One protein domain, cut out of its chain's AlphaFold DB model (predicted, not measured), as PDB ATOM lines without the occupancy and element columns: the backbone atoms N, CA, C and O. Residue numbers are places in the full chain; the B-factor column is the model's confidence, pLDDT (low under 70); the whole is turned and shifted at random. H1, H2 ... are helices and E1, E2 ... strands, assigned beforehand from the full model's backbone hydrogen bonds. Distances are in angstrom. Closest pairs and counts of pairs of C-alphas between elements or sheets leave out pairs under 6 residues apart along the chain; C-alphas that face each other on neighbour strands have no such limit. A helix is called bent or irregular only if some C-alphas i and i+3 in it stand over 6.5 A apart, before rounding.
ATOM      1  N   VAL A  41     272.094 293.838 252.759       37.44
ATOM      2  CA  VAL A  41     271.335 292.646 252.151       37.44
ATOM      3  C   VAL A  41     271.857 291.301 252.667       37.44
ATOM      4  O   VAL A  41     272.953 290.898 252.296       37.44
ATOM      5  N   LEU A  42     271.014 290.531 253.366       40.59
ATOM      6  CA  LEU A  42     271.229 289.108 253.653       40.59
ATOM      7  C   LEU A  42     269.999 288.312 253.195       40.59
ATOM      8  O   LEU A  42     268.901 288.535 253.694       40.59
ATOM      9  N   ARG A  43     270.135 287.409 252.215       40.22
ATOM     10  CA  ARG A  43     268.994 286.637 251.683       40.22
ATOM     11  C   ARG A  43     268.951 285.242 252.298       40.22
ATOM     12  O   ARG A  43     269.703 284.369 251.877       40.22
ATOM     13  N   MET A  44     268.031 285.037 253.245       51.16
ATOM     14  CA  MET A  44     267.670 283.699 253.722       51.16
ATOM     15  C   MET A  44     266.537 283.154 252.884       51.16
ATOM     16  O   MET A  44     265.478 283.770 252.771       51.16
ATOM     17  N   HIS A  45     266.728 281.961 252.351       54.47
ATOM     18  CA  HIS A  45     265.673 281.242 251.669       54.47
ATOM     19  C   HIS A  45     265.198 280.113 252.582       54.47
ATOM     20  O   HIS A  45     265.799 279.048 252.608       54.47
ATOM     21  N   ALA A  46     264.146 280.375 253.363       55.03
ATOM     22  CA  ALA A  46     263.540 279.391 254.258       55.03
ATOM     23  C   ALA A  46     262.227 278.859 253.667       55.03
ATOM     24  O   ALA A  46     261.277 279.623 253.478       55.03
ATOM     25  N   PHE A  47     262.163 277.557 253.404       59.50
ATOM     26  CA  PHE A  47     260.987 276.872 252.867       59.50
ATOM     27  C   PHE A  47     260.675 275.635 253.689       59.50
ATOM     28  O   PHE A  47     261.510 275.150 254.439       59.50
ATOM     29  N   THR A  48     259.488 275.084 253.511       52.81
ATOM     30  CA  THR A  48     259.062 273.861 254.184       52.81
ATOM     31  C   THR A  48     258.831 272.744 253.169       52.81
ATOM     32  O   THR A  48     258.139 272.943 252.172       52.81
ATOM     33  N   ALA A  49     259.425 271.573 253.406       48.28
ATOM     34  CA  ALA A  49     259.532 270.474 252.444       48.28
ATOM     35  C   ALA A  49     258.202 269.747 252.173       48.28
ATOM     36  O   ALA A  49     257.969 269.289 251.060       48.28
ATOM     37  N   ILE A  50     257.316 269.658 253.172       40.56
ATOM     38  CA  ILE A  50     256.047 268.901 253.084       40.56
ATOM     39  C   ILE A  50     254.855 269.809 252.719       40.56
ATOM     40  O   ILE A  50     253.813 269.359 252.251       40.56
ATOM     41  N   ASN A  51     255.001 271.117 252.904       47.66
ATOM     42  CA  ASN A  51     253.993 272.120 252.580       47.66
ATOM     43  C   ASN A  51     254.739 273.442 252.459       47.66
ATOM     44  O   ASN A  51     255.306 273.807 253.473       47.66
ATOM     45  N   PRO A  52     254.741 274.194 251.345       47.88
ATOM     46  CA  PRO A  52     255.568 275.403 251.164       47.88
ATOM     47  C   PRO A  52     255.230 276.587 252.104       47.88
ATOM     48  O   PRO A  52     255.705 277.708 251.915       47.88
ATOM     49  N   ARG A  53     254.390 276.357 253.119       53.75
ATOM     50  CA  ARG A  53     254.091 277.265 254.225       53.75
ATOM     51  C   ARG A  53     255.103 277.108 255.359       53.75
ATOM     52  O   ARG A  53     255.019 276.150 256.125       53.75
ATOM     53  N   THR A  54     255.974 278.095 255.531       58.69
ATOM     54  CA  THR A  54     256.855 278.180 256.700       58.69
ATOM     55  C   THR A  54     256.021 278.235 257.983       58.69
ATOM     56  O   THR A  54     255.188 279.130 258.150       58.69
ATOM     57  N   ASN A  55     256.210 277.271 258.886       69.56
ATOM     58  CA  ASN A  55     255.437 277.174 260.121       69.56
ATOM     59  C   ASN A  55     256.145 277.929 261.256       69.56
ATOM     60  O   ASN A  55     257.290 277.629 261.587       69.56
ATOM     61  N   LEU A  56     255.446 278.868 261.901       76.56
ATOM     62  CA  LEU A  56     255.956 279.606 263.064       76.56
ATOM     63  C   LEU A  56     256.450 278.667 264.182       76.56
ATOM     64  O   LEU A  56     257.427 278.980 264.857       76.56
ATOM     65  N   LYS A  57     255.835 277.487 264.346       82.19
ATOM     66  CA  LYS A  57     256.280 276.462 265.305       82.19
ATOM     67  C   LYS A  57     257.710 275.987 265.030       82.19
ATOM     68  O   LYS A  57     258.472 275.821 265.978       82.19
ATOM     69  N   GLU A  58     258.056 275.764 263.764       80.25
ATOM     70  CA  GLU A  58     259.379 275.281 263.349       80.25
ATOM     71  C   GLU A  58     260.427 276.383 263.503       80.25
ATOM     72  O   GLU A  58     261.452 276.168 264.143       80.25
ATOM     73  N   VAL A  59     260.116 277.603 263.058       81.31
ATOM     74  CA  VAL A  59     260.993 278.770 263.259       81.31
ATOM     75  C   VAL A  59     261.258 279.011 264.748       81.31
ATOM     76  O   VAL A  59     262.398 279.228 265.152       81.31
ATOM     77  N   ASN A  60     260.232 278.900 265.595       85.06
ATOM     78  CA  ASN A  60     260.376 279.040 267.044       85.06
ATOM     79  C   ASN A  60     261.136 277.877 267.697       85.06
ATOM     80  O   ASN A  60     261.690 278.046 268.783       85.06
ATOM     81  N   ALA A  61     261.166 276.688 267.089       86.06
ATOM     82  CA  ALA A  61     262.032 275.604 267.549       86.06
ATOM     83  C   ALA A  61     263.505 275.966 267.323       86.06
ATOM     84  O   ALA A  61     264.288 275.932 268.268       86.06
ATOM     85  N   ILE A  62     263.837 276.452 266.125       85.00
ATOM     86  CA  ILE A  62     265.193 276.905 265.785       85.00
ATOM     87  C   ILE A  62     265.604 278.090 266.658       85.00
ATOM     88  O   ILE A  62     266.690 278.091 267.224       85.00
ATOM     89  N   LEU A  63     264.727 279.084 266.847       84.25
ATOM     90  CA  LEU A  63     265.025 280.213 267.732       84.25
ATOM     91  C   LEU A  63     265.321 279.778 269.159       84.25
ATOM     92  O   LEU A  63     266.214 280.351 269.778       84.25
ATOM     93  N   ARG A  64     264.589 278.799 269.697       84.81
ATOM     94  CA  ARG A  64     264.861 278.286 271.044       84.81
ATOM     95  C   ARG A  64     266.264 277.702 271.137       84.81
ATOM     96  O   ARG A  64     266.954 278.001 272.106       84.81
ATOM     97  N   ASP A  65     266.710 276.973 270.119       83.06
ATOM     98  CA  ASP A  65     268.076 276.455 270.074       83.06
ATOM     99  C   ASP A  65     269.120 277.578 269.940       83.06
ATOM    100  O   ASP A  65     270.032 277.697 270.757       83.06
ATOM    101  N   LEU A  66     268.918 278.510 269.004       76.81
ATOM    102  CA  LEU A  66     269.812 279.657 268.784       76.81
ATOM    103  C   LEU A  66     269.856 280.646 269.962       76.81
ATOM    104  O   LEU A  66     270.767 281.469 270.054       76.81
ATOM    105  N   THR A  67     268.871 280.624 270.859       76.25
ATOM    106  CA  THR A  67     268.775 281.552 271.999       76.25
ATOM    107  C   THR A  67     268.968 280.890 273.354       76.25
ATOM    108  O   THR A  67     269.016 281.612 274.354       76.25
ATOM    109  N   ARG A  68     269.164 279.565 273.405       76.00
ATOM    110  CA  ARG A  68     269.463 278.859 274.654       76.00
ATOM    111  C   ARG A  68     270.700 279.471 275.335       76.00
ATOM    112  O   ARG A  68     271.572 280.005 274.636       76.00
ATOM    113  N   PRO A  69     270.785 279.449 276.675       71.44
ATOM    114  CA  PRO A  69     271.976 279.902 277.384       71.44
ATOM    115  C   PRO A  69     273.222 279.144 276.914       71.44
ATOM    116  O   PRO A  69     273.158 277.950 276.621       71.44
ATOM    117  N   ILE A  70     274.349 279.847 276.831       67.06
ATOM    118  CA  ILE A  70     275.646 279.217 276.585       67.06
ATOM    119  C   ILE A  70     276.066 278.556 277.899       67.06
ATOM    120  O   ILE A  70     276.197 279.243 278.909       67.06
ATOM    121  N   VAL A  71     276.189 277.228 277.897       66.94
ATOM    122  CA  VAL A  71     276.591 276.453 279.085       66.94
ATOM    123  C   VAL A  71     278.116 276.381 279.191       66.94
ATOM    124  O   VAL A  71     278.648 276.437 280.295       66.94
ATOM    125  N   ASN A  72     278.803 276.315 278.047       64.44
ATOM    126  CA  ASN A  72     280.254 276.329 277.927       64.44
ATOM    127  C   ASN A  72     280.663 277.425 276.932       64.44
ATOM    128  O   ASN A  72     280.285 277.367 275.762       64.44
ATOM    129  N   GLU A  73     281.379 278.444 277.406       57.72
ATOM    130  CA  GLU A  73     281.782 279.585 276.575       57.72
ATOM    131  C   GLU A  73     282.775 279.173 275.475       57.72
ATOM    132  O   GLU A  73     282.644 279.645 274.346       57.72
ATOM    133  N   ASP A  74     283.660 278.208 275.753       54.16
ATOM    134  CA  ASP A  74     284.692 277.737 274.815       54.16
ATOM    135  C   ASP A  74     284.106 276.930 273.648       54.16
ATOM    136  O   ASP A  74     284.615 276.953 272.525       54.16
ATOM    137  N   GLU A  75     283.005 276.222 273.893       55.19
ATOM    138  CA  GLU A  75     282.305 275.419 272.883       55.19
ATOM    139  C   GLU A  75     281.196 276.210 272.176       55.19
ATOM    140  O   GLU A  75     280.725 275.821 271.103       55.19
ATOM    141  N   GLY A  76     280.781 277.343 272.747       62.44
ATOM    142  CA  GLY A  76     279.606 278.077 272.302       62.44
ATOM    143  C   GLY A  76     278.335 277.227 272.417       62.44
ATOM    144  O   GLY A  76     278.163 276.418 273.330       62.44
ATOM    145  N   ARG A  77     277.384 277.419 271.494       74.00
ATOM    146  CA  ARG A  77     276.188 276.562 271.412       74.00
ATOM    147  C   ARG A  77     276.298 275.661 270.205       74.00
ATOM    148  O   ARG A  77     276.304 276.152 269.085       74.00
ATOM    149  N   ILE A  78     276.320 274.363 270.459       78.06
ATOM    150  CA  ILE A  78     276.387 273.349 269.412       78.06
ATOM    151  C   ILE A  78     274.978 273.006 268.922       78.06
ATOM    152  O   ILE A  78     274.186 272.415 269.659       78.06
ATOM    153  N   SER A  79     274.669 273.386 267.692       80.69
ATOM    154  CA  SER A  79     273.476 272.956 266.973       80.69
ATOM    155  C   SER A  79     273.865 271.868 265.980       80.69
ATOM    156  O   SER A  79     274.951 271.901 265.405       80.69
ATOM    157  N   GLU A  80     272.994 270.888 265.792       82.62
ATOM    158  CA  GLU A  80     273.199 269.843 264.794       82.62
ATOM    159  C   GLU A  80     272.389 270.194 263.545       82.62
ATOM    160  O   GLU A  80     271.159 270.335 263.600       82.62
ATOM    161  N   LEU A  81     273.092 270.367 262.425       82.94
ATOM    162  CA  LEU A  81     272.509 270.729 261.139       82.94
ATOM    163  C   LEU A  81     272.592 269.550 260.181       82.94
ATOM    164  O   LEU A  81     273.589 268.843 260.130       82.94
ATOM    165  N   TYR A  82     271.549 269.369 259.385       81.69
ATOM    166  CA  TYR A  82     271.440 268.252 258.458       81.69
ATOM    167  C   TYR A  82     271.328 268.777 257.038       81.69
ATOM    168  O   TYR A  82     270.605 269.736 256.774       81.69
ATOM    169  N   VAL A  83     272.010 268.134 256.102       73.25
ATOM    170  CA  VAL A  83     271.904 268.454 254.674       73.25
ATOM    171  C   VAL A  83     270.789 267.589 254.071       73.25
ATOM    172  O   VAL A  83     270.700 266.420 254.433       73.25
ATOM    173  N   PRO A  84     269.920 268.103 253.176       65.81
ATOM    174  CA  PRO A  84     268.913 267.295 252.490       65.81
ATOM    175  C   PRO A  84     269.506 266.055 251.832       65.81
ATOM    176  O   PRO A  84     270.383 266.170 250.972       65.81
ATOM    177  N   GLY A  85     268.897 264.907 252.137       56.28
ATOM    178  CA  GLY A  85     268.900 263.704 251.304       56.28
ATOM    179  C   GLY A  85     268.791 264.034 249.822       56.28
ATOM    180  O   GLY A  85     267.744 264.511 249.389       56.28
ATOM    181  N   ASN A  86     269.820 263.749 249.026       53.09
ATOM    182  CA  ASN A  86     269.659 263.618 247.581       53.09
ATOM    183  C   ASN A  86     270.245 262.277 247.123       53.09
ATOM    184  O   ASN A  86     271.041 261.664 247.829       53.09
ATOM    185  N   ASN A  87     269.855 261.819 245.933       46.19
ATOM    186  CA  ASN A  87     270.249 260.505 245.407       46.19
ATOM    187  C   ASN A  87     271.761 260.369 245.118       46.19
ATOM    188  O   ASN A  87     272.187 259.337 244.609       46.19
ATOM    189  N   VAL A  88     272.552 261.416 245.371       49.50
ATOM    190  CA  VAL A  88     273.965 261.531 244.990       49.50
ATOM    191  C   VAL A  88     274.871 261.733 246.211       49.50
ATOM    192  O   VAL A  88     276.058 261.459 246.121       49.50
ATOM    193  N   CYS A  89     274.337 262.177 247.353       52.19
ATOM    194  CA  CYS A  89     275.097 262.465 248.564       52.19
ATOM    195  C   CYS A  89     274.903 261.339 249.599       52.19
ATOM    196  O   CYS A  89     273.845 261.265 250.231       52.19
ATOM    197  N   PRO A  90     275.910 260.473 249.818       54.41
ATOM    198  CA  PRO A  90     275.823 259.400 250.811       54.41
ATOM    199  C   PRO A  90     275.831 259.921 252.260       54.41
ATOM    200  O   PRO A  90     275.491 259.175 253.175       54.41
ATOM    201  N   TYR A  91     276.167 261.200 252.469       53.38
ATOM    202  CA  TYR A  91     276.249 261.860 253.777       53.38
ATOM    203  C   TYR A  91     274.990 262.650 254.151       53.38
ATOM    204  O   TYR A  91     274.937 263.284 255.198       53.38
ATOM    205  N   ALA A  92     273.946 262.605 253.327       52.28
ATOM    206  CA  ALA A  92     272.772 263.463 253.448       52.28
ATOM    207  C   ALA A  92     271.826 263.140 254.631       52.28
ATOM    208  O   ALA A  92     270.703 263.630 254.715       52.28
ATOM    209  N   THR A  93     272.274 262.293 255.554       52.81
ATOM    210  CA  THR A  93     271.632 262.021 256.847       52.81
ATOM    211  C   THR A  93     272.581 262.219 258.026       52.81
ATOM    212  O   THR A  93     272.172 262.013 259.166       52.81
ATOM    213  N   LEU A  94     273.847 262.568 257.777       63.19
ATOM    214  CA  LEU A  94     274.829 262.805 258.825       63.19
ATOM    215  C   LEU A  94     274.689 264.244 259.319       63.19
ATOM    216  O   LEU A  94     274.625 265.189 258.532       63.19
ATOM    217  N   GLY A  95     274.559 264.377 260.637       75.00
ATOM    218  CA  GLY A  95     274.526 265.667 261.303       75.00
ATOM    219  C   GLY A  95     275.909 266.304 261.259       75.00
ATOM    220  O   GLY A  95     276.895 265.677 261.641       75.00
ATOM    221  N   PHE A  96     275.963 267.548 260.804       83.44
ATOM    222  CA  PHE A  96     277.130 268.412 260.891       83.44
ATOM    223  C   PHE A  96     277.039 269.254 262.159       83.44
ATOM    224  O   PHE A  96     275.967 269.756 262.528       83.44
ATOM    225  N   LEU A  97     278.172 269.432 262.826       85.19
ATOM    226  CA  LEU A  97     278.252 270.207 264.053       85.19
ATOM    227  C   LEU A  97     278.410 271.690 263.730       85.19
ATOM    228  O   LEU A  97     279.408 272.131 263.159       85.19
ATOM    229  N   ALA A  98     277.433 272.478 264.158       87.31
ATOM    230  CA  ALA A  98     277.438 273.917 264.007       87.31
ATOM    231  C   ALA A  98     277.630 274.604 265.355       87.31
ATOM    232  O   ALA A  98     276.846 274.408 266.282       87.31
ATOM    233  N   ARG A  99     278.629 275.477 265.463       85.88
ATOM    234  CA  ARG A  99     278.747 276.396 266.598       85.88
ATOM    235  C   ARG A  99     277.982 277.675 266.288       85.88
ATOM    236  O   ARG A  99     278.310 278.381 265.342       85.88
ATOM    237  N   VAL A 100     276.993 278.017 267.110       79.75
ATOM    238  CA  VAL A 100     276.380 279.351 267.097       79.75
ATOM    239  C   VAL A 100     277.325 280.308 267.804       79.75
ATOM    240  O   VAL A 100     277.427 280.283 269.036       79.75
ATOM    241  N   ASP A 101     277.993 281.148 267.023       75.25
ATOM    242  CA  ASP A 101     279.003 282.078 267.500       75.25
ATOM    243  C   ASP A 101     278.528 283.532 267.351       75.25
ATOM    244  O   ASP A 101     278.583 284.109 266.262       75.25
ATOM    245  N   PRO A 102     278.070 284.174 268.439       63.81
ATOM    246  CA  PRO A 102     277.681 285.579 268.395       63.81
ATOM    247  C   PRO A 102     278.869 286.533 268.160       63.81
ATOM    248  O   PRO A 102     278.638 287.719 267.921       63.81
ATOM    249  N   GLY A 103     280.114 286.054 268.245       62.84
ATOM    250  CA  GLY A 103     281.333 286.774 267.874       62.84
ATOM    251  C   GLY A 103     281.623 286.767 266.370       62.84
ATOM    252  O   GLY A 103     282.341 287.646 265.890       62.84
ATOM    253  N   ALA A 104     281.017 285.852 265.607       67.94
ATOM    254  CA  ALA A 104     281.029 285.873 264.148       67.94
ATOM    255  C   ALA A 104     279.998 286.896 263.636       67.94
ATOM    256  O   ALA A 104     278.830 286.602 263.364       67.94
ATOM    257  N   LEU A 105     280.428 288.156 263.577       67.00
ATOM    258  CA  LEU A 105     279.557 289.289 263.288       67.00
ATOM    259  C   LEU A 105     279.294 289.422 261.785       67.00
ATOM    260  O   LEU A 105     280.184 289.721 260.996       67.00
ATOM    261  N   GLY A 106     278.032 289.228 261.410       65.31
ATOM    262  CA  GLY A 106     277.528 289.445 260.052       65.31
ATOM    263  C   GLY A 106     277.827 288.337 259.040       65.31
ATOM    264  O   GLY A 106     277.372 288.466 257.905       65.31
ATOM    265  N   PHE A 107     278.525 287.267 259.433       79.31
ATOM    266  CA  PHE A 107     278.910 286.188 258.526       79.31
ATOM    267  C   PHE A 107     278.867 284.819 259.197       79.31
ATOM    268  O   PHE A 107     279.344 284.647 260.318       79.31
ATOM    269  N   SER A 108     278.350 283.844 258.459       86.50
ATOM    270  CA  SER A 108     278.429 282.425 258.789       86.50
ATOM    271  C   SER A 108     279.486 281.727 257.931       86.50
ATOM    272  O   SER A 108     279.668 282.052 256.753       86.50
ATOM    273  N   PHE A 109     280.162 280.742 258.512       88.81
ATOM    274  CA  PHE A 109     281.277 280.020 257.902       88.81
ATOM    275  C   PHE A 109     280.976 278.529 257.793       88.81
ATOM    276  O   PHE A 109     280.204 277.984 258.587       88.81
ATOM    277  N   VAL A 110     281.609 277.877 256.824       91.94
ATOM    278  CA  VAL A 110     281.559 276.428 256.625       91.94
ATOM    279  C   VAL A 110     282.937 275.908 256.236       91.94
ATOM    280  O   VAL A 110     283.671 276.573 255.503       91.94
ATOM    281  N   LYS A 111     283.287 274.723 256.722       91.50
ATOM    282  CA  LYS A 111     284.502 274.014 256.326       91.50
ATOM    283  C   LYS A 111     284.438 273.506 254.888       91.50
ATOM    284  O   LYS A 111     283.377 273.123 254.399       91.50
ATOM    285  N   GLU A 112     285.582 273.488 254.214       94.25
ATOM    286  CA  GLU A 112     285.686 273.028 252.829       94.25
ATOM    287  C   GLU A 112     285.245 271.567 252.665       94.25
ATOM    288  O   GLU A 112     284.449 271.283 251.764       94.25
ATOM    289  N   HIS A 113     285.666 270.658 253.558       90.56
ATOM    290  CA  HIS A 113     285.271 269.248 253.475       90.56
ATOM    291  C   HIS A 113     283.754 269.070 253.483       90.56
ATOM    292  O   HIS A 113     283.252 268.268 252.712       90.56
ATOM    293  N   VAL A 114     283.001 269.870 254.246       88.81
ATOM    294  CA  VAL A 114     281.531 269.800 254.270       88.81
ATOM    295  C   VAL A 114     280.960 270.066 252.883       88.81
ATOM    296  O   VAL A 114     280.055 269.366 252.436       88.81
ATOM    297  N   VAL A 115     281.490 271.073 252.177       88.00
ATOM    298  CA  VAL A 115     281.060 271.390 250.809       88.00
ATOM    299  C   VAL A 115     281.389 270.234 249.867       88.00
ATOM    300  O   VAL A 115     280.569 269.894 249.015       88.00
ATOM    301  N   ASN A 116     282.552 269.607 250.035       88.31
ATOM    302  CA  ASN A 116     282.981 268.471 249.222       88.31
ATOM    303  C   ASN A 116     282.149 267.205 249.495       88.31
ATOM    304  O   ASN A 116     281.706 266.558 248.543       88.31
ATOM    305  N   ASP A 117     281.874 266.900 250.764       84.75
ATOM    306  CA  ASP A 117     281.115 265.735 251.232       84.75
ATOM    307  C   ASP A 117     279.677 265.754 250.712       84.75
ATOM    308  O   ASP A 117     279.117 264.719 250.349       84.75
ATOM    309  N   ILE A 118     279.082 266.944 250.603       79.88
ATOM    310  CA  ILE A 118     277.738 267.109 250.035       79.88
ATOM    311  C   ILE A 118     277.731 267.228 248.508       79.88
ATOM    312  O   ILE A 118     276.680 267.497 247.919       79.88
ATOM    313  N   HIS A 119     278.891 267.071 247.862       79.56
ATOM    314  CA  HIS A 119     279.107 267.337 246.437       79.56
ATOM    315  C   HIS A 119     278.636 268.737 246.010       79.56
ATOM    316  O   HIS A 119     278.139 268.956 244.899       79.56
ATOM    317  N   GLY A 120     278.770 269.693 246.925       75.62
ATOM    318  CA  GLY A 120     278.458 271.092 246.728       75.62
ATOM    319  C   GLY A 120     279.502 271.797 245.869       75.62
ATOM    320  O   GLY A 120     280.512 271.239 245.442       75.62
ATOM    321  N   ARG A 121     279.232 273.068 245.588       83.31
ATOM    322  CA  ARG A 121     280.173 273.973 244.930       83.31
ATOM    323  C   ARG A 121     280.108 275.323 245.614       83.31
ATOM    324  O   ARG A 121     279.046 275.739 246.076       83.31
ATOM    325  N   TYR A 122     281.227 276.022 245.608       89.25
ATOM    326  CA  TYR A 122     281.300 277.411 246.025       89.25
ATOM    327  C   TYR A 122     281.904 278.259 244.913       89.25
ATOM    328  O   TYR A 122     282.657 277.762 244.074       89.25
ATOM    329  N   THR A 123     281.556 279.543 244.887       85.56
ATOM    330  CA  THR A 123     282.176 280.506 243.974       85.56
ATOM    331  C   THR A 123     283.502 280.951 244.588       85.56
ATOM    332  O   THR A 123     283.461 281.567 245.659       85.56
ATOM    333  N   PRO A 124     284.661 280.668 243.959       91.44
ATOM    334  CA  PRO A 124     285.959 281.052 244.511       91.44
ATOM    335  C   PRO A 124     286.085 282.568 244.672       91.44
ATOM    336  O   PRO A 124     285.528 283.305 243.856       91.44
ATOM    337  N   VAL A 125     286.867 283.043 245.648       86.69
ATOM    338  CA  VAL A 125     287.069 284.489 245.908       86.69
ATOM    339  C   VAL A 125     287.499 285.264 244.655       86.69
ATOM    340  O   VAL A 125     287.002 286.363 244.392       86.69
ATOM    341  N   ALA A 126     288.348 284.660 243.819       89.81
ATOM    342  CA  ALA A 126     288.785 285.239 242.547       89.81
ATOM    343  C   ALA A 126     287.623 285.532 241.575       89.81
ATOM    344  O   ALA A 126     287.705 286.465 240.780       89.81
ATOM    345  N   ASN A 127     286.517 284.795 241.686       85.12
ATOM    346  CA  ASN A 127     285.351 284.896 240.808       85.12
ATOM    347  C   ASN A 127     284.180 285.668 241.449       85.12
ATOM    348  O   ASN A 127     283.114 285.773 240.844       85.12
ATOM    349  N   LEU A 128     284.353 286.198 242.665       78.00
ATOM    350  CA  LEU A 128     283.358 287.043 243.326       78.00
ATOM    351  C   LEU A 128     283.381 288.477 242.778       78.00
ATOM    352  O   LEU A 128     284.378 288.940 242.221       78.00
ATOM    353  N   SER A 129     282.278 289.205 242.987       79.50
ATOM    354  CA  SER A 129     282.241 290.652 242.733       79.50
ATOM    355  C   SER A 129     283.236 291.401 243.636       79.50
ATOM    356  O   SER A 129     283.509 290.916 244.737       79.50
ATOM    357  N   PRO A 130     283.732 292.594 243.246       76.81
ATOM    358  CA  PRO A 130     284.686 293.357 244.057       76.81
ATOM    359  C   PRO A 130     284.225 293.549 245.507       76.81
ATOM    360  O   PRO A 130     284.922 293.161 246.432       76.81
ATOM    361  N   ALA A 131     282.976 293.978 245.713       70.56
ATOM    362  CA  ALA A 131     282.434 294.193 247.055       70.56
ATOM    363  C   ALA A 131     282.333 292.908 247.904       70.56
ATOM    364  O   ALA A 131     282.349 292.972 249.130       70.56
ATOM    365  N   GLN A 132     282.168 291.736 247.284       72.25
ATOM    366  CA  GLN A 132     282.162 290.451 247.995       72.25
ATOM    367  C   GLN A 132     283.578 289.945 248.257       72.25
ATOM    368  O   GLN A 132     283.831 289.377 249.318       72.25
ATOM    369  N   ARG A 133     284.489 290.163 247.306       76.50
ATOM    370  CA  ARG A 133     285.908 289.863 247.452       76.50
ATOM    371  C   ARG A 133     286.501 290.662 248.608       76.50
ATOM    372  O   ARG A 133     287.020 290.048 249.530       76.50
ATOM    373  N   ASP A 134     286.295 291.976 248.634       73.06
ATOM    374  CA  ASP A 134     286.771 292.857 249.708       73.06
ATOM    375  C   ASP A 134     286.268 292.395 251.083       73.06
ATOM    376  O   ASP A 134     287.010 292.384 252.066       73.06
ATOM    377  N   LYS A 135     285.011 291.936 251.160       74.38
ATOM    378  CA  LYS A 135     284.453 291.345 252.385       74.38
ATOM    379  C   LYS A 135     285.170 290.068 252.795       74.38
ATOM    380  O   LYS A 135     285.484 289.930 253.963       74.38
ATOM    381  N   CYS A 136     285.426 289.147 251.869       78.31
ATOM    382  CA  CYS A 136     286.134 287.903 252.185       78.31
ATOM    383  C   CYS A 136     287.584 288.181 252.607       78.31
ATOM    384  O   CYS A 136     288.100 287.555 253.525       78.31
ATOM    385  N   GLU A 137     288.233 289.143 251.955       80.31
ATOM    386  CA  GLU A 137     289.645 289.456 252.159       80.31
ATOM    387  C   GLU A 137     289.923 290.297 253.412       80.31
ATOM    388  O   GLU A 137     291.032 290.231 253.941       80.31
ATOM    389  N   SER A 138     288.930 291.044 253.904       78.19
ATOM    390  CA  SER A 138     289.033 291.903 255.096       78.19
ATOM    391  C   SER A 138     288.737 291.191 256.420       78.19
ATOM    392  O   SER A 138     288.813 291.810 257.488       78.19
ATOM    393  N   LEU A 139     288.424 289.895 256.386       76.81
ATOM    394  CA  LEU A 139     288.184 289.110 257.590       76.81
ATOM    395  C   LEU A 139     289.495 288.671 258.222       76.81
ATOM    396  O   LEU A 139     290.401 288.152 257.576       76.81
ATOM    397  N   HIS A 140     289.568 288.840 259.529       73.31
ATOM    398  CA  HIS A 140     290.718 288.450 260.324       73.31
ATOM    399  C   HIS A 140     290.206 287.828 261.598       73.31
ATOM    400  O   HIS A 140     289.236 288.332 262.127       73.31
ATOM    401  N   THR A 141     290.879 286.835 262.155       68.75
ATOM    402  CA  THR A 141     290.754 286.484 263.568       68.75
ATOM    403  C   THR A 141     291.198 287.666 264.443       68.75
ATOM    404  O   THR A 141     291.712 288.679 263.972       68.75
ATOM    405  N   VAL A 142     291.004 287.591 265.750       59.69
ATOM    406  CA  VAL A 142     291.248 288.728 266.645       59.69
ATOM    407  C   VAL A 142     292.673 288.926 266.975       59.69
ATOM    408  O   VAL A 142     293.062 290.016 267.378       59.69
ATOM    409  N   ASN A 143     293.436 287.857 266.817       61.12
ATOM    410  CA  ASN A 143     294.866 287.927 266.949       61.12
ATOM    411  C   ASN A 143     295.446 288.703 265.747       61.12
ATOM    412  O   ASN A 143     296.658 288.766 265.594       61.12
ATOM    413  N   GLY A 144     294.587 289.278 264.888       64.44
ATOM    414  CA  GLY A 144     294.938 290.019 263.687       64.44
ATOM    415  C   GLY A 144     295.300 289.101 262.528       64.44
ATOM    416  O   GLY A 144     295.692 289.581 261.470       64.44
ATOM    417  N   THR A 145     295.194 287.781 262.703       75.31
ATOM    418  CA  THR A 145     295.510 286.821 261.648       75.31
ATOM    419  C   THR A 145     294.415 286.871 260.605       75.31
ATOM    420  O   THR A 145     293.264 286.590 260.917       75.31
ATOM    421  N   ARG A 146     294.758 287.196 259.363       80.31
ATOM    422  CA  ARG A 146     293.805 287.138 258.255       80.31
ATOM    423  C   ARG A 146     293.161 285.752 258.185       80.31
ATOM    424  O   ARG A 146     293.861 284.742 258.239       80.31
ATOM    425  N   LEU A 147     291.835 285.719 258.102       82.75
ATOM    426  CA  LEU A 147     291.092 284.484 257.919       82.75
ATOM    427  C   LEU A 147     291.106 284.156 256.428       82.75
ATOM    428  O   LEU A 147     290.651 284.953 255.611       82.75
ATOM    429  N   GLU A 148     291.654 283.001 256.073       90.56
ATOM    430  CA  GLU A 148     291.616 282.540 254.693       90.56
ATOM    431  C   GLU A 148     290.200 282.090 254.331       90.56
ATOM    432  O   GLU A 148     289.635 281.195 254.962       90.56
ATOM    433  N   ILE A 149     289.632 282.740 253.315       90.38
ATOM    434  CA  ILE A 149     288.330 282.409 252.741       90.38
ATOM    435  C   ILE A 149     288.561 281.919 251.316       90.38
ATOM    436  O   ILE A 149     289.116 282.641 250.489       90.38
ATOM    437  N   LEU A 150     288.100 280.707 251.013       94.75
ATOM    438  CA  LEU A 150     288.235 280.092 249.692       94.75
ATOM    439  C   LEU A 150     287.158 280.591 248.721       94.75
ATOM    440  O   LEU A 150     287.393 280.727 247.517       94.75
ATOM    441  N   GLY A 151     285.973 280.916 249.241       90.25
ATOM    442  CA  GLY A 151     284.861 281.446 248.459       90.25
ATOM    443  C   GLY A 151     283.543 281.477 249.225       90.25
ATOM    444  O   GLY A 151     283.528 281.471 250.454       90.25
ATOM    445  N   ILE A 152     282.429 281.520 248.490       86.00
ATOM    446  CA  ILE A 152     281.073 281.538 249.064       86.00
ATOM    447  C   ILE A 152     280.266 280.351 248.534       86.00
ATOM    448  O   ILE A 152     280.076 280.215 247.322       86.00
ATOM    449  N   ALA A 153     279.781 279.507 249.445       84.81
ATOM    450  CA  ALA A 153     278.892 278.384 249.165       84.81
ATOM    451  C   ALA A 153     277.448 278.750 249.521       84.81
ATOM    452  O   ALA A 153     277.200 279.381 250.545       84.81
ATOM    453  N   HIS A 154     276.484 278.306 248.719       81.06
ATOM    454  CA  HIS A 154     275.073 278.330 249.104       81.06
ATOM    455  C   HIS A 154     274.652 276.918 249.487       81.06
ATOM    456  O   HIS A 154     274.595 276.040 248.624       81.06
ATOM    457  N   ILE A 155     274.396 276.700 250.775       79.75
ATOM    458  CA  ILE A 155     274.093 275.375 251.316       79.75
ATOM    459  C   ILE A 155     272.686 275.392 251.890       79.75
ATOM    460  O   ILE A 155     272.295 276.308 252.615       79.75
ATOM    461  N   ALA A 156     271.931 274.361 251.531       77.12
ATOM    462  CA  ALA A 156     270.603 274.104 252.044       77.12
ATOM    463  C   ALA A 156     270.721 273.153 253.246       77.12
ATOM    464  O   ALA A 156     271.330 272.096 253.118       77.12
ATOM    465  N   LEU A 157     270.162 273.529 254.395       80.62
ATOM    466  CA  LEU A 157     270.240 272.790 255.657       80.62
ATOM    467  C   LEU A 157     268.863 272.686 256.320       80.62
ATOM    468  O   LEU A 157     268.021 273.565 256.151       80.62
ATOM    469  N   TYR A 158     268.659 271.656 257.133       78.44
ATOM    470  CA  TYR A 158     267.563 271.547 258.090       78.44
ATOM    471  C   TYR A 158     268.123 271.536 259.504       78.44
ATOM    472  O   TYR A 158     269.190 270.984 259.773       78.44
ATOM    473  N   HIS A 159     267.367 272.120 260.423       84.81
ATOM    474  CA  HIS A 159     267.642 272.011 261.848       84.81
ATOM    475  C   HIS A 159     266.947 270.764 262.405       84.81
ATOM    476  O   HIS A 159     265.803 270.491 262.036       84.81
ATOM    477  N   ARG A 160     267.585 270.044 263.336       82.94
ATOM    478  CA  ARG A 160     267.040 268.809 263.936       82.94
ATOM    479  C   ARG A 160     265.592 268.939 264.423       82.94
ATOM    480  O   ARG A 160     264.757 268.088 264.135       82.94
ATOM    481  N   ASP A 161     265.297 270.024 265.139       82.31
ATOM    482  CA  ASP A 161     263.965 270.292 265.709       82.31
ATOM    483  C   ASP A 161     262.969 270.930 264.724       82.31
ATOM    484  O   ASP A 161     261.813 271.190 265.069       82.31
ATOM    485  N   ALA A 162     263.411 271.201 263.497       80.12
ATOM    486  CA  ALA A 162     262.599 271.719 262.406       80.12
ATOM    487  C   ALA A 162     262.929 270.962 261.104       80.12
ATOM    488  O   ALA A 162     263.346 271.577 260.120       80.12
ATOM    489  N   PRO A 163     262.738 269.627 261.073       73.50
ATOM    490  CA  PRO A 163     263.226 268.772 259.989       73.50
ATOM    491  C   PRO A 163     262.511 269.017 258.657       73.50
ATOM    492  O   PRO A 163     263.008 268.614 257.612       73.50
ATOM    493  N   ASN A 164     261.356 269.691 258.664       66.25
ATOM    494  CA  ASN A 164     260.690 270.078 257.426       66.25
ATOM    495  C   ASN A 164     261.121 271.456 256.940       66.25
ATOM    496  O   ASN A 164     260.751 271.800 255.825       66.25
ATOM    497  N   MET A 165     261.862 272.243 257.722       72.44
ATOM    498  CA  MET A 165     262.248 273.600 257.358       72.44
ATOM    499  C   MET A 165     263.632 273.617 256.711       72.44
ATOM    500  O   MET A 165     264.649 273.502 257.389       72.44
ATOM    501  N   LEU A 166     263.655 273.790 255.393       69.25
ATOM    502  CA  LEU A 166     264.867 273.953 254.613       69.25
ATOM    503  C   LEU A 166     265.320 275.409 254.636       69.25
ATOM    504  O   LEU A 166     264.614 276.287 254.141       69.25
ATOM    505  N   ILE A 167     266.514 275.651 255.156       74.81
ATOM    506  CA  ILE A 167     267.194 276.941 255.166       74.81
ATOM    507  C   ILE A 167     268.313 276.890 254.133       74.81
ATOM    508  O   ILE A 167     269.298 276.187 254.318       74.81
ATOM    509  N   ASN A 168     268.186 277.657 253.059       73.56
ATOM    510  CA  ASN A 168     269.282 277.919 252.139       73.56
ATOM    511  C   ASN A 168     269.924 279.271 252.480       73.56
ATOM    512  O   ASN A 168     269.249 280.310 252.502       73.56
ATOM    513  N   TRP A 169     271.224 279.229 252.769       79.25
ATOM    514  CA  TRP A 169     272.013 280.358 253.249       79.25
ATOM    515  C   TRP A 169     273.391 280.398 252.584       79.25
ATOM    516  O   TRP A 169     273.905 279.378 252.123       79.25
ATOM    517  N   ALA A 170     273.968 281.597 252.514       81.06
ATOM    518  CA  ALA A 170     275.319 281.803 252.009       81.06
ATOM    519  C   ALA A 170     276.334 281.644 253.147       81.06
ATOM    520  O   ALA A 170     276.237 282.333 254.159       81.06
ATOM    521  N   TYR A 171     277.326 280.783 252.957       87.50
ATOM    522  CA  TYR A 171     278.412 280.542 253.899       87.50
ATOM    523  C   TYR A 171     279.747 280.900 253.263       87.50
ATOM    524  O   TYR A 171     279.995 280.587 252.096       87.50
ATOM    525  N   MET A 172     280.621 281.533 254.037       89.81
ATOM    526  CA  MET A 172     282.019 281.706 253.657       89.81
ATOM    527  C   MET A 172     282.772 280.401 253.889       89.81
ATOM    528  O   MET A 172     282.726 279.837 254.982       89.81
ATOM    529  N   VAL A 173     283.446 279.914 252.853       91.94
ATOM    530  CA  VAL A 173     284.174 278.645 252.906       91.94
ATOM    531  C   VAL A 173     285.559 278.884 253.488       91.94
ATOM    532  O   VAL A 173     286.321 279.679 252.937       91.94
ATOM    533  N   VAL A 174     285.874 278.198 254.583       92.38
ATOM    534  CA  VAL A 174     287.200 278.198 255.216       92.38
ATOM    535  C   VAL A 174     287.922 276.877 254.928       92.38
ATOM    536  O   VAL A 174     287.259 275.839 254.856       92.38
ATOM    537  N   PRO A 175     289.257 276.887 254.792       93.56
ATOM    538  CA  PRO A 175     290.019 275.672 254.533       93.56
ATOM    539  C   PRO A 175     289.975 274.698 255.721       93.56
ATOM    540  O   PRO A 175     289.730 275.065 256.883       93.56
ATOM    541  N   ASP A 176     290.201 273.419 255.430       90.50
ATOM    542  CA  ASP A 176     290.108 272.348 256.426       90.50
ATOM    543  C   ASP A 176     291.205 272.410 257.491       90.50
ATOM    544  O   ASP A 176     290.953 272.041 258.639       90.50
ATOM    545  N   ASP A 177     292.365 272.974 257.160       87.06
ATOM    546  CA  ASP A 177     293.484 273.200 258.081       87.06
ATOM    547  C   ASP A 177     293.231 274.318 259.109       87.06
ATOM    548  O   ASP A 177     293.975 274.454 260.085       87.06
ATOM    549  N   ASN A 178     292.152 275.094 258.950       81.94
ATOM    550  CA  ASN A 178     291.747 276.089 259.932       81.94
ATOM    551  C   ASN A 178     291.493 275.412 261.306       81.94
ATOM    552  O   ASN A 178     290.784 274.410 261.374       81.94
ATOM    553  N   PRO A 179     292.003 275.938 262.432       72.19
ATOM    554  CA  PRO A 179     291.939 275.253 263.730       72.19
ATOM    555  C   PRO A 179     290.527 275.128 264.331       72.19
ATOM    556  O   PRO A 179     290.351 274.474 265.363       72.19
ATOM    557  N   VAL A 180     289.513 275.753 263.725       71.88
ATOM    558  CA  VAL A 180     288.111 275.597 264.123       71.88
ATOM    559  C   VAL A 180     287.675 274.139 263.949       71.88
ATOM    560  O   VAL A 180     287.723 273.589 262.853       71.88
ATOM    561  N   ARG A 181     287.195 273.536 265.044       74.00
ATOM    562  CA  ARG A 181     286.764 272.127 265.116       74.00
ATOM    563  C   ARG A 181     285.328 271.865 264.647       74.00
ATOM    564  O   ARG A 181     284.889 270.724 264.685       74.00
ATOM    565  N   PHE A 182     284.589 272.910 264.293       82.62
ATOM    566  CA  PHE A 182     283.186 272.821 263.896       82.62
ATOM    567  C   PHE A 182     283.053 272.881 262.378       82.62
ATOM    568  O   PHE A 182     283.757 273.649 261.722       82.62
ATOM    569  N   ASP A 183     282.101 272.117 261.852       88.88
ATOM    570  CA  ASP A 183     281.769 272.059 260.427       88.88
ATOM    571  C   ASP A 183     281.176 273.388 259.955       88.88
ATOM    572  O   ASP A 183     281.493 273.887 258.874       88.88
ATOM    573  N   PHE A 184     280.353 273.991 260.818       89.62
ATOM    574  CA  PHE A 184     279.750 275.301 260.615       89.62
ATOM    575  C   PHE A 184     280.030 276.237 261.789       89.62
ATOM    576  O   PHE A 184     279.994 275.846 262.959       89.62
ATOM    577  N   ILE A 185     280.186 277.521 261.474       87.00
ATOM    578  CA  ILE A 185     280.044 278.613 262.436       87.00
ATOM    579  C   ILE A 185     278.841 279.445 262.002       87.00
ATOM    580  O   ILE A 185     278.860 280.059 260.936       87.00
ATOM    581  N   LEU A 186     277.793 279.473 262.820       86.19
ATOM    582  CA  LEU A 186     276.612 280.295 262.584       86.19
ATOM    583  C   LEU A 186     276.808 281.648 263.255       86.19
ATOM    584  O   LEU A 186     276.817 281.740 264.485       86.19
ATOM    585  N   GLY A 187     276.964 282.677 262.434       80.69
ATOM    586  CA  GLY A 187     277.127 284.040 262.899       80.69
ATOM    587  C   GLY A 187     275.819 284.693 263.327       80.69
ATOM    588  O   GLY A 187     274.720 284.126 263.299       80.69
ATOM    589  N   THR A 188     275.927 285.964 263.700       75.31
ATOM    590  CA  THR A 188     274.765 286.794 264.050       75.31
ATOM    591  C   THR A 188     273.822 287.040 262.872       75.31
ATOM    592  O   THR A 188     272.672 287.423 263.077       75.31
ATOM    593  N   ASP A 189     274.310 286.862 261.645       72.81
ATOM    594  CA  ASP A 189     273.544 286.950 260.403       72.81
ATOM    595  C   ASP A 189     272.449 285.872 260.350       72.81
ATOM    596  O   ASP A 189     271.288 286.179 260.066       72.81
ATOM    597  N   TRP A 190     272.796 284.648 260.749       78.81
ATOM    598  CA  TRP A 190     271.882 283.517 260.875       78.81
ATOM    599  C   TRP A 190     270.833 283.756 261.966       78.81
ATOM    600  O   TRP A 190     269.629 283.645 261.729       78.81
ATOM    601  N   GLU A 191     271.281 284.161 263.161       78.12
ATOM    602  CA  GLU A 191     270.392 284.445 264.294       78.12
ATOM    603  C   GLU A 191     269.380 285.548 263.956       78.12
ATOM    604  O   GLU A 191     268.177 285.400 264.196       78.12
ATOM    605  N   TYR A 192     269.855 286.647 263.362       74.81
ATOM    606  CA  TYR A 192     269.005 287.759 262.959       74.81
ATOM    607  C   TYR A 192     267.991 287.340 261.891       74.81
ATOM    608  O   TYR A 192     266.812 287.688 261.998       74.81
ATOM    609  N   ALA A 193     268.419 286.570 260.886       74.31
ATOM    610  CA  ALA A 193     267.542 286.135 259.807       74.31
ATOM    611  C   ALA A 193     266.370 285.285 260.321       74.31
ATOM    612  O   ALA A 193     265.219 285.509 259.931       74.31
ATOM    613  N   ILE A 194     266.633 284.366 261.253       79.25
ATOM    614  CA  ILE A 194     265.595 283.534 261.872       79.25
ATOM    615  C   ILE A 194     264.676 284.381 262.779       79.25
ATOM    616  O   ILE A 194     263.458 284.188 262.772       79.25
ATOM    617  N   GLN A 195     265.208 285.369 263.513       77.75
ATOM    618  CA  GLN A 195     264.392 286.286 264.328       77.75
ATOM    619  C   GLN A 195     263.467 287.173 263.482       77.75
ATOM    620  O   GLN A 195     262.309 287.384 263.852       77.75
ATOM    621  N   ASP A 196     263.951 287.711 262.358       73.38
ATOM    622  CA  ASP A 196     263.126 288.505 261.439       73.38
ATOM    623  C   ASP A 196     262.037 287.640 260.790       73.38
ATOM    624  O   ASP A 196     260.882 288.062 260.689       73.38
ATOM    625  N   LEU A 197     262.373 286.398 260.426       72.56
ATOM    626  CA  LEU A 197     261.411 285.425 259.913       72.56
ATOM    627  C   LEU A 197     260.269 285.168 260.907       72.56
ATOM    628  O   LEU A 197     259.103 285.258 260.519       72.56
ATOM    629  N   ALA A 198     260.578 284.921 262.184       78.31
ATOM    630  CA  ALA A 198     259.557 284.721 263.216       78.31
ATOM    631  C   ALA A 198     258.616 285.930 263.329       78.31
ATOM    632  O   ALA A 198     257.398 285.780 263.205       78.31
ATOM    633  N   LYS A 199     259.173 287.146 263.433       76.38
ATOM    634  CA  LYS A 199     258.393 288.397 263.511       76.38
ATOM    635  C   LYS A 199     257.471 288.588 262.307       76.38
ATOM    636  O   LYS A 199     256.356 289.096 262.442       76.38
ATOM    637  N   ARG A 200     257.922 288.222 261.102       69.75
ATOM    638  CA  ARG A 200     257.100 288.309 259.882       69.75
ATOM    639  C   ARG A 200     255.954 287.308 259.890       69.75
ATOM    640  O   ARG A 200     254.859 287.667 259.461       69.75
ATOM    641  N   LEU A 201     256.193 286.085 260.357       72.06
ATOM    642  CA  LEU A 201     255.162 285.052 260.449       72.06
ATOM    643  C   LEU A 201     254.106 285.395 261.507       72.06
ATOM    644  O   LEU A 201     252.920 285.220 261.243       72.06
ATOM    645  N   GLU A 202     254.503 285.977 262.642       76.06
ATOM    646  CA  GLU A 202     253.573 286.477 263.670       76.06
ATOM    647  C   GLU A 202     252.633 287.564 263.118       76.06
ATOM    648  O   GLU A 202     251.419 287.513 263.323       76.06
ATOM    649  N   ARG A 203     253.179 288.518 262.347       70.94
ATOM    650  CA  ARG A 203     252.416 289.629 261.743       70.94
ATOM    651  C   ARG A 203     251.493 289.209 260.598       70.94
ATOM    652  O   ARG A 203     250.509 289.892 260.344       70.94
ATOM    653  N   LYS A 204     251.810 288.124 259.883       61.78
ATOM    654  CA  LYS A 204     251.032 287.627 258.731       61.78
ATOM    655  C   LYS A 204     249.893 286.671 259.111       61.78
ATOM    656  O   LYS A 204     249.234 286.147 258.220       61.78
ATOM    657  N   SER A 205     249.626 286.478 260.404       52.97
ATOM    658  CA  SER A 205     248.558 285.602 260.914       52.97
ATOM    659  C   SER A 205     247.126 286.001 260.499       52.97
ATOM    660  O   SER A 205     246.205 285.220 260.717       52.97
TER     661      SER A 205
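This is residues 41 to 205 of the 241 residues of an uncharacterized protein of Cladophialophora immunda (UniProt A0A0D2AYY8). What shape do these atoms make? The core is a small closed barrel of six strands, E2, E3, E8, E4, E7 and E6 round the ring, of which E6 and E7 form a long, bent hairpin. H1 and H4 pack side by side on the outside of this barrel, and the short helices H2 and H3 pack on other parts of it. What is it built from? The printed part has 165 residues, with named elements in the order E1 H1 E2 E3 E4 H2 E5 H3 E6 E7 E8 H4; the class is mixed, helices and strands, and the sheet is mixed, with E1 and E5 paired onto the ring. How large is it? It is compact, with a radius of gyration of the C-alphas of 15.7 A and spans of 45 by 37 by 32 A.

What comes first? E1, residues 45 to 48, begins at C-alpha 45, (265.673, 281.242, 251.669). H1, residues 56 to 67, is 15.7 A long, E2, residues 77 to 82, 16.1 A, and E3, residues 95 to 100, 15.0 A. What follows? E4 is residues 109 to 111, H2 112 to 117, E5 122 to 124 and H3 130 to 137. How does it end? E6, residues 151 to 159, spans 23.8 A and bends by 54 degrees at 156; E7, residues 162 to 174, spans 26.4 A and bends by 96 degrees at 165. After E8, residues 184 to 186, H4, residues 188 to 203, runs 22.6 A to C-alpha 203, (252.416, 289.629, 261.743).

How does the ring close? Within hydrogen-bond range are N 79 and O 98 of the antiparallel hairpin E2 and E3, 2.8 A, N 186 and O 99 of parallel E8 and E3, 2.8 A, and N 109 and O 185 of antiparallel E4 and E8, 2.8 A. So are N 110 and O 172 of parallel E4 and E7, 2.9 A, N 157 and O 167 of the antiparallel hairpin E6 and E7, 2.8 A, and N 82 and O 158 of antiparallel E2 and E6, 2.9 A. Where do H1 and H4 stand? Both lie outside the barrel, H1 at a height over the sheet of 8.7 A. They touch, closest at the C-alphas of Leu 56 and Leu 201, 6.1 A, opposite ways at a shallow tilt of 32 degrees, only just short of steep. Are the helix backbones complete? Every O i to N i+4 pair is within hydrogen-bond range in H1, H2 and H4, and 3 of 4 in H3.

Is anything missing, and which links are long? The printed part has no cut; the links E2 to E3 and H3 to E6 are long. Where is confidence low? Mean pLDDT of the printed part is 74.4, and 47 residues are under 70, among them 41 to 55 and 84 to 94.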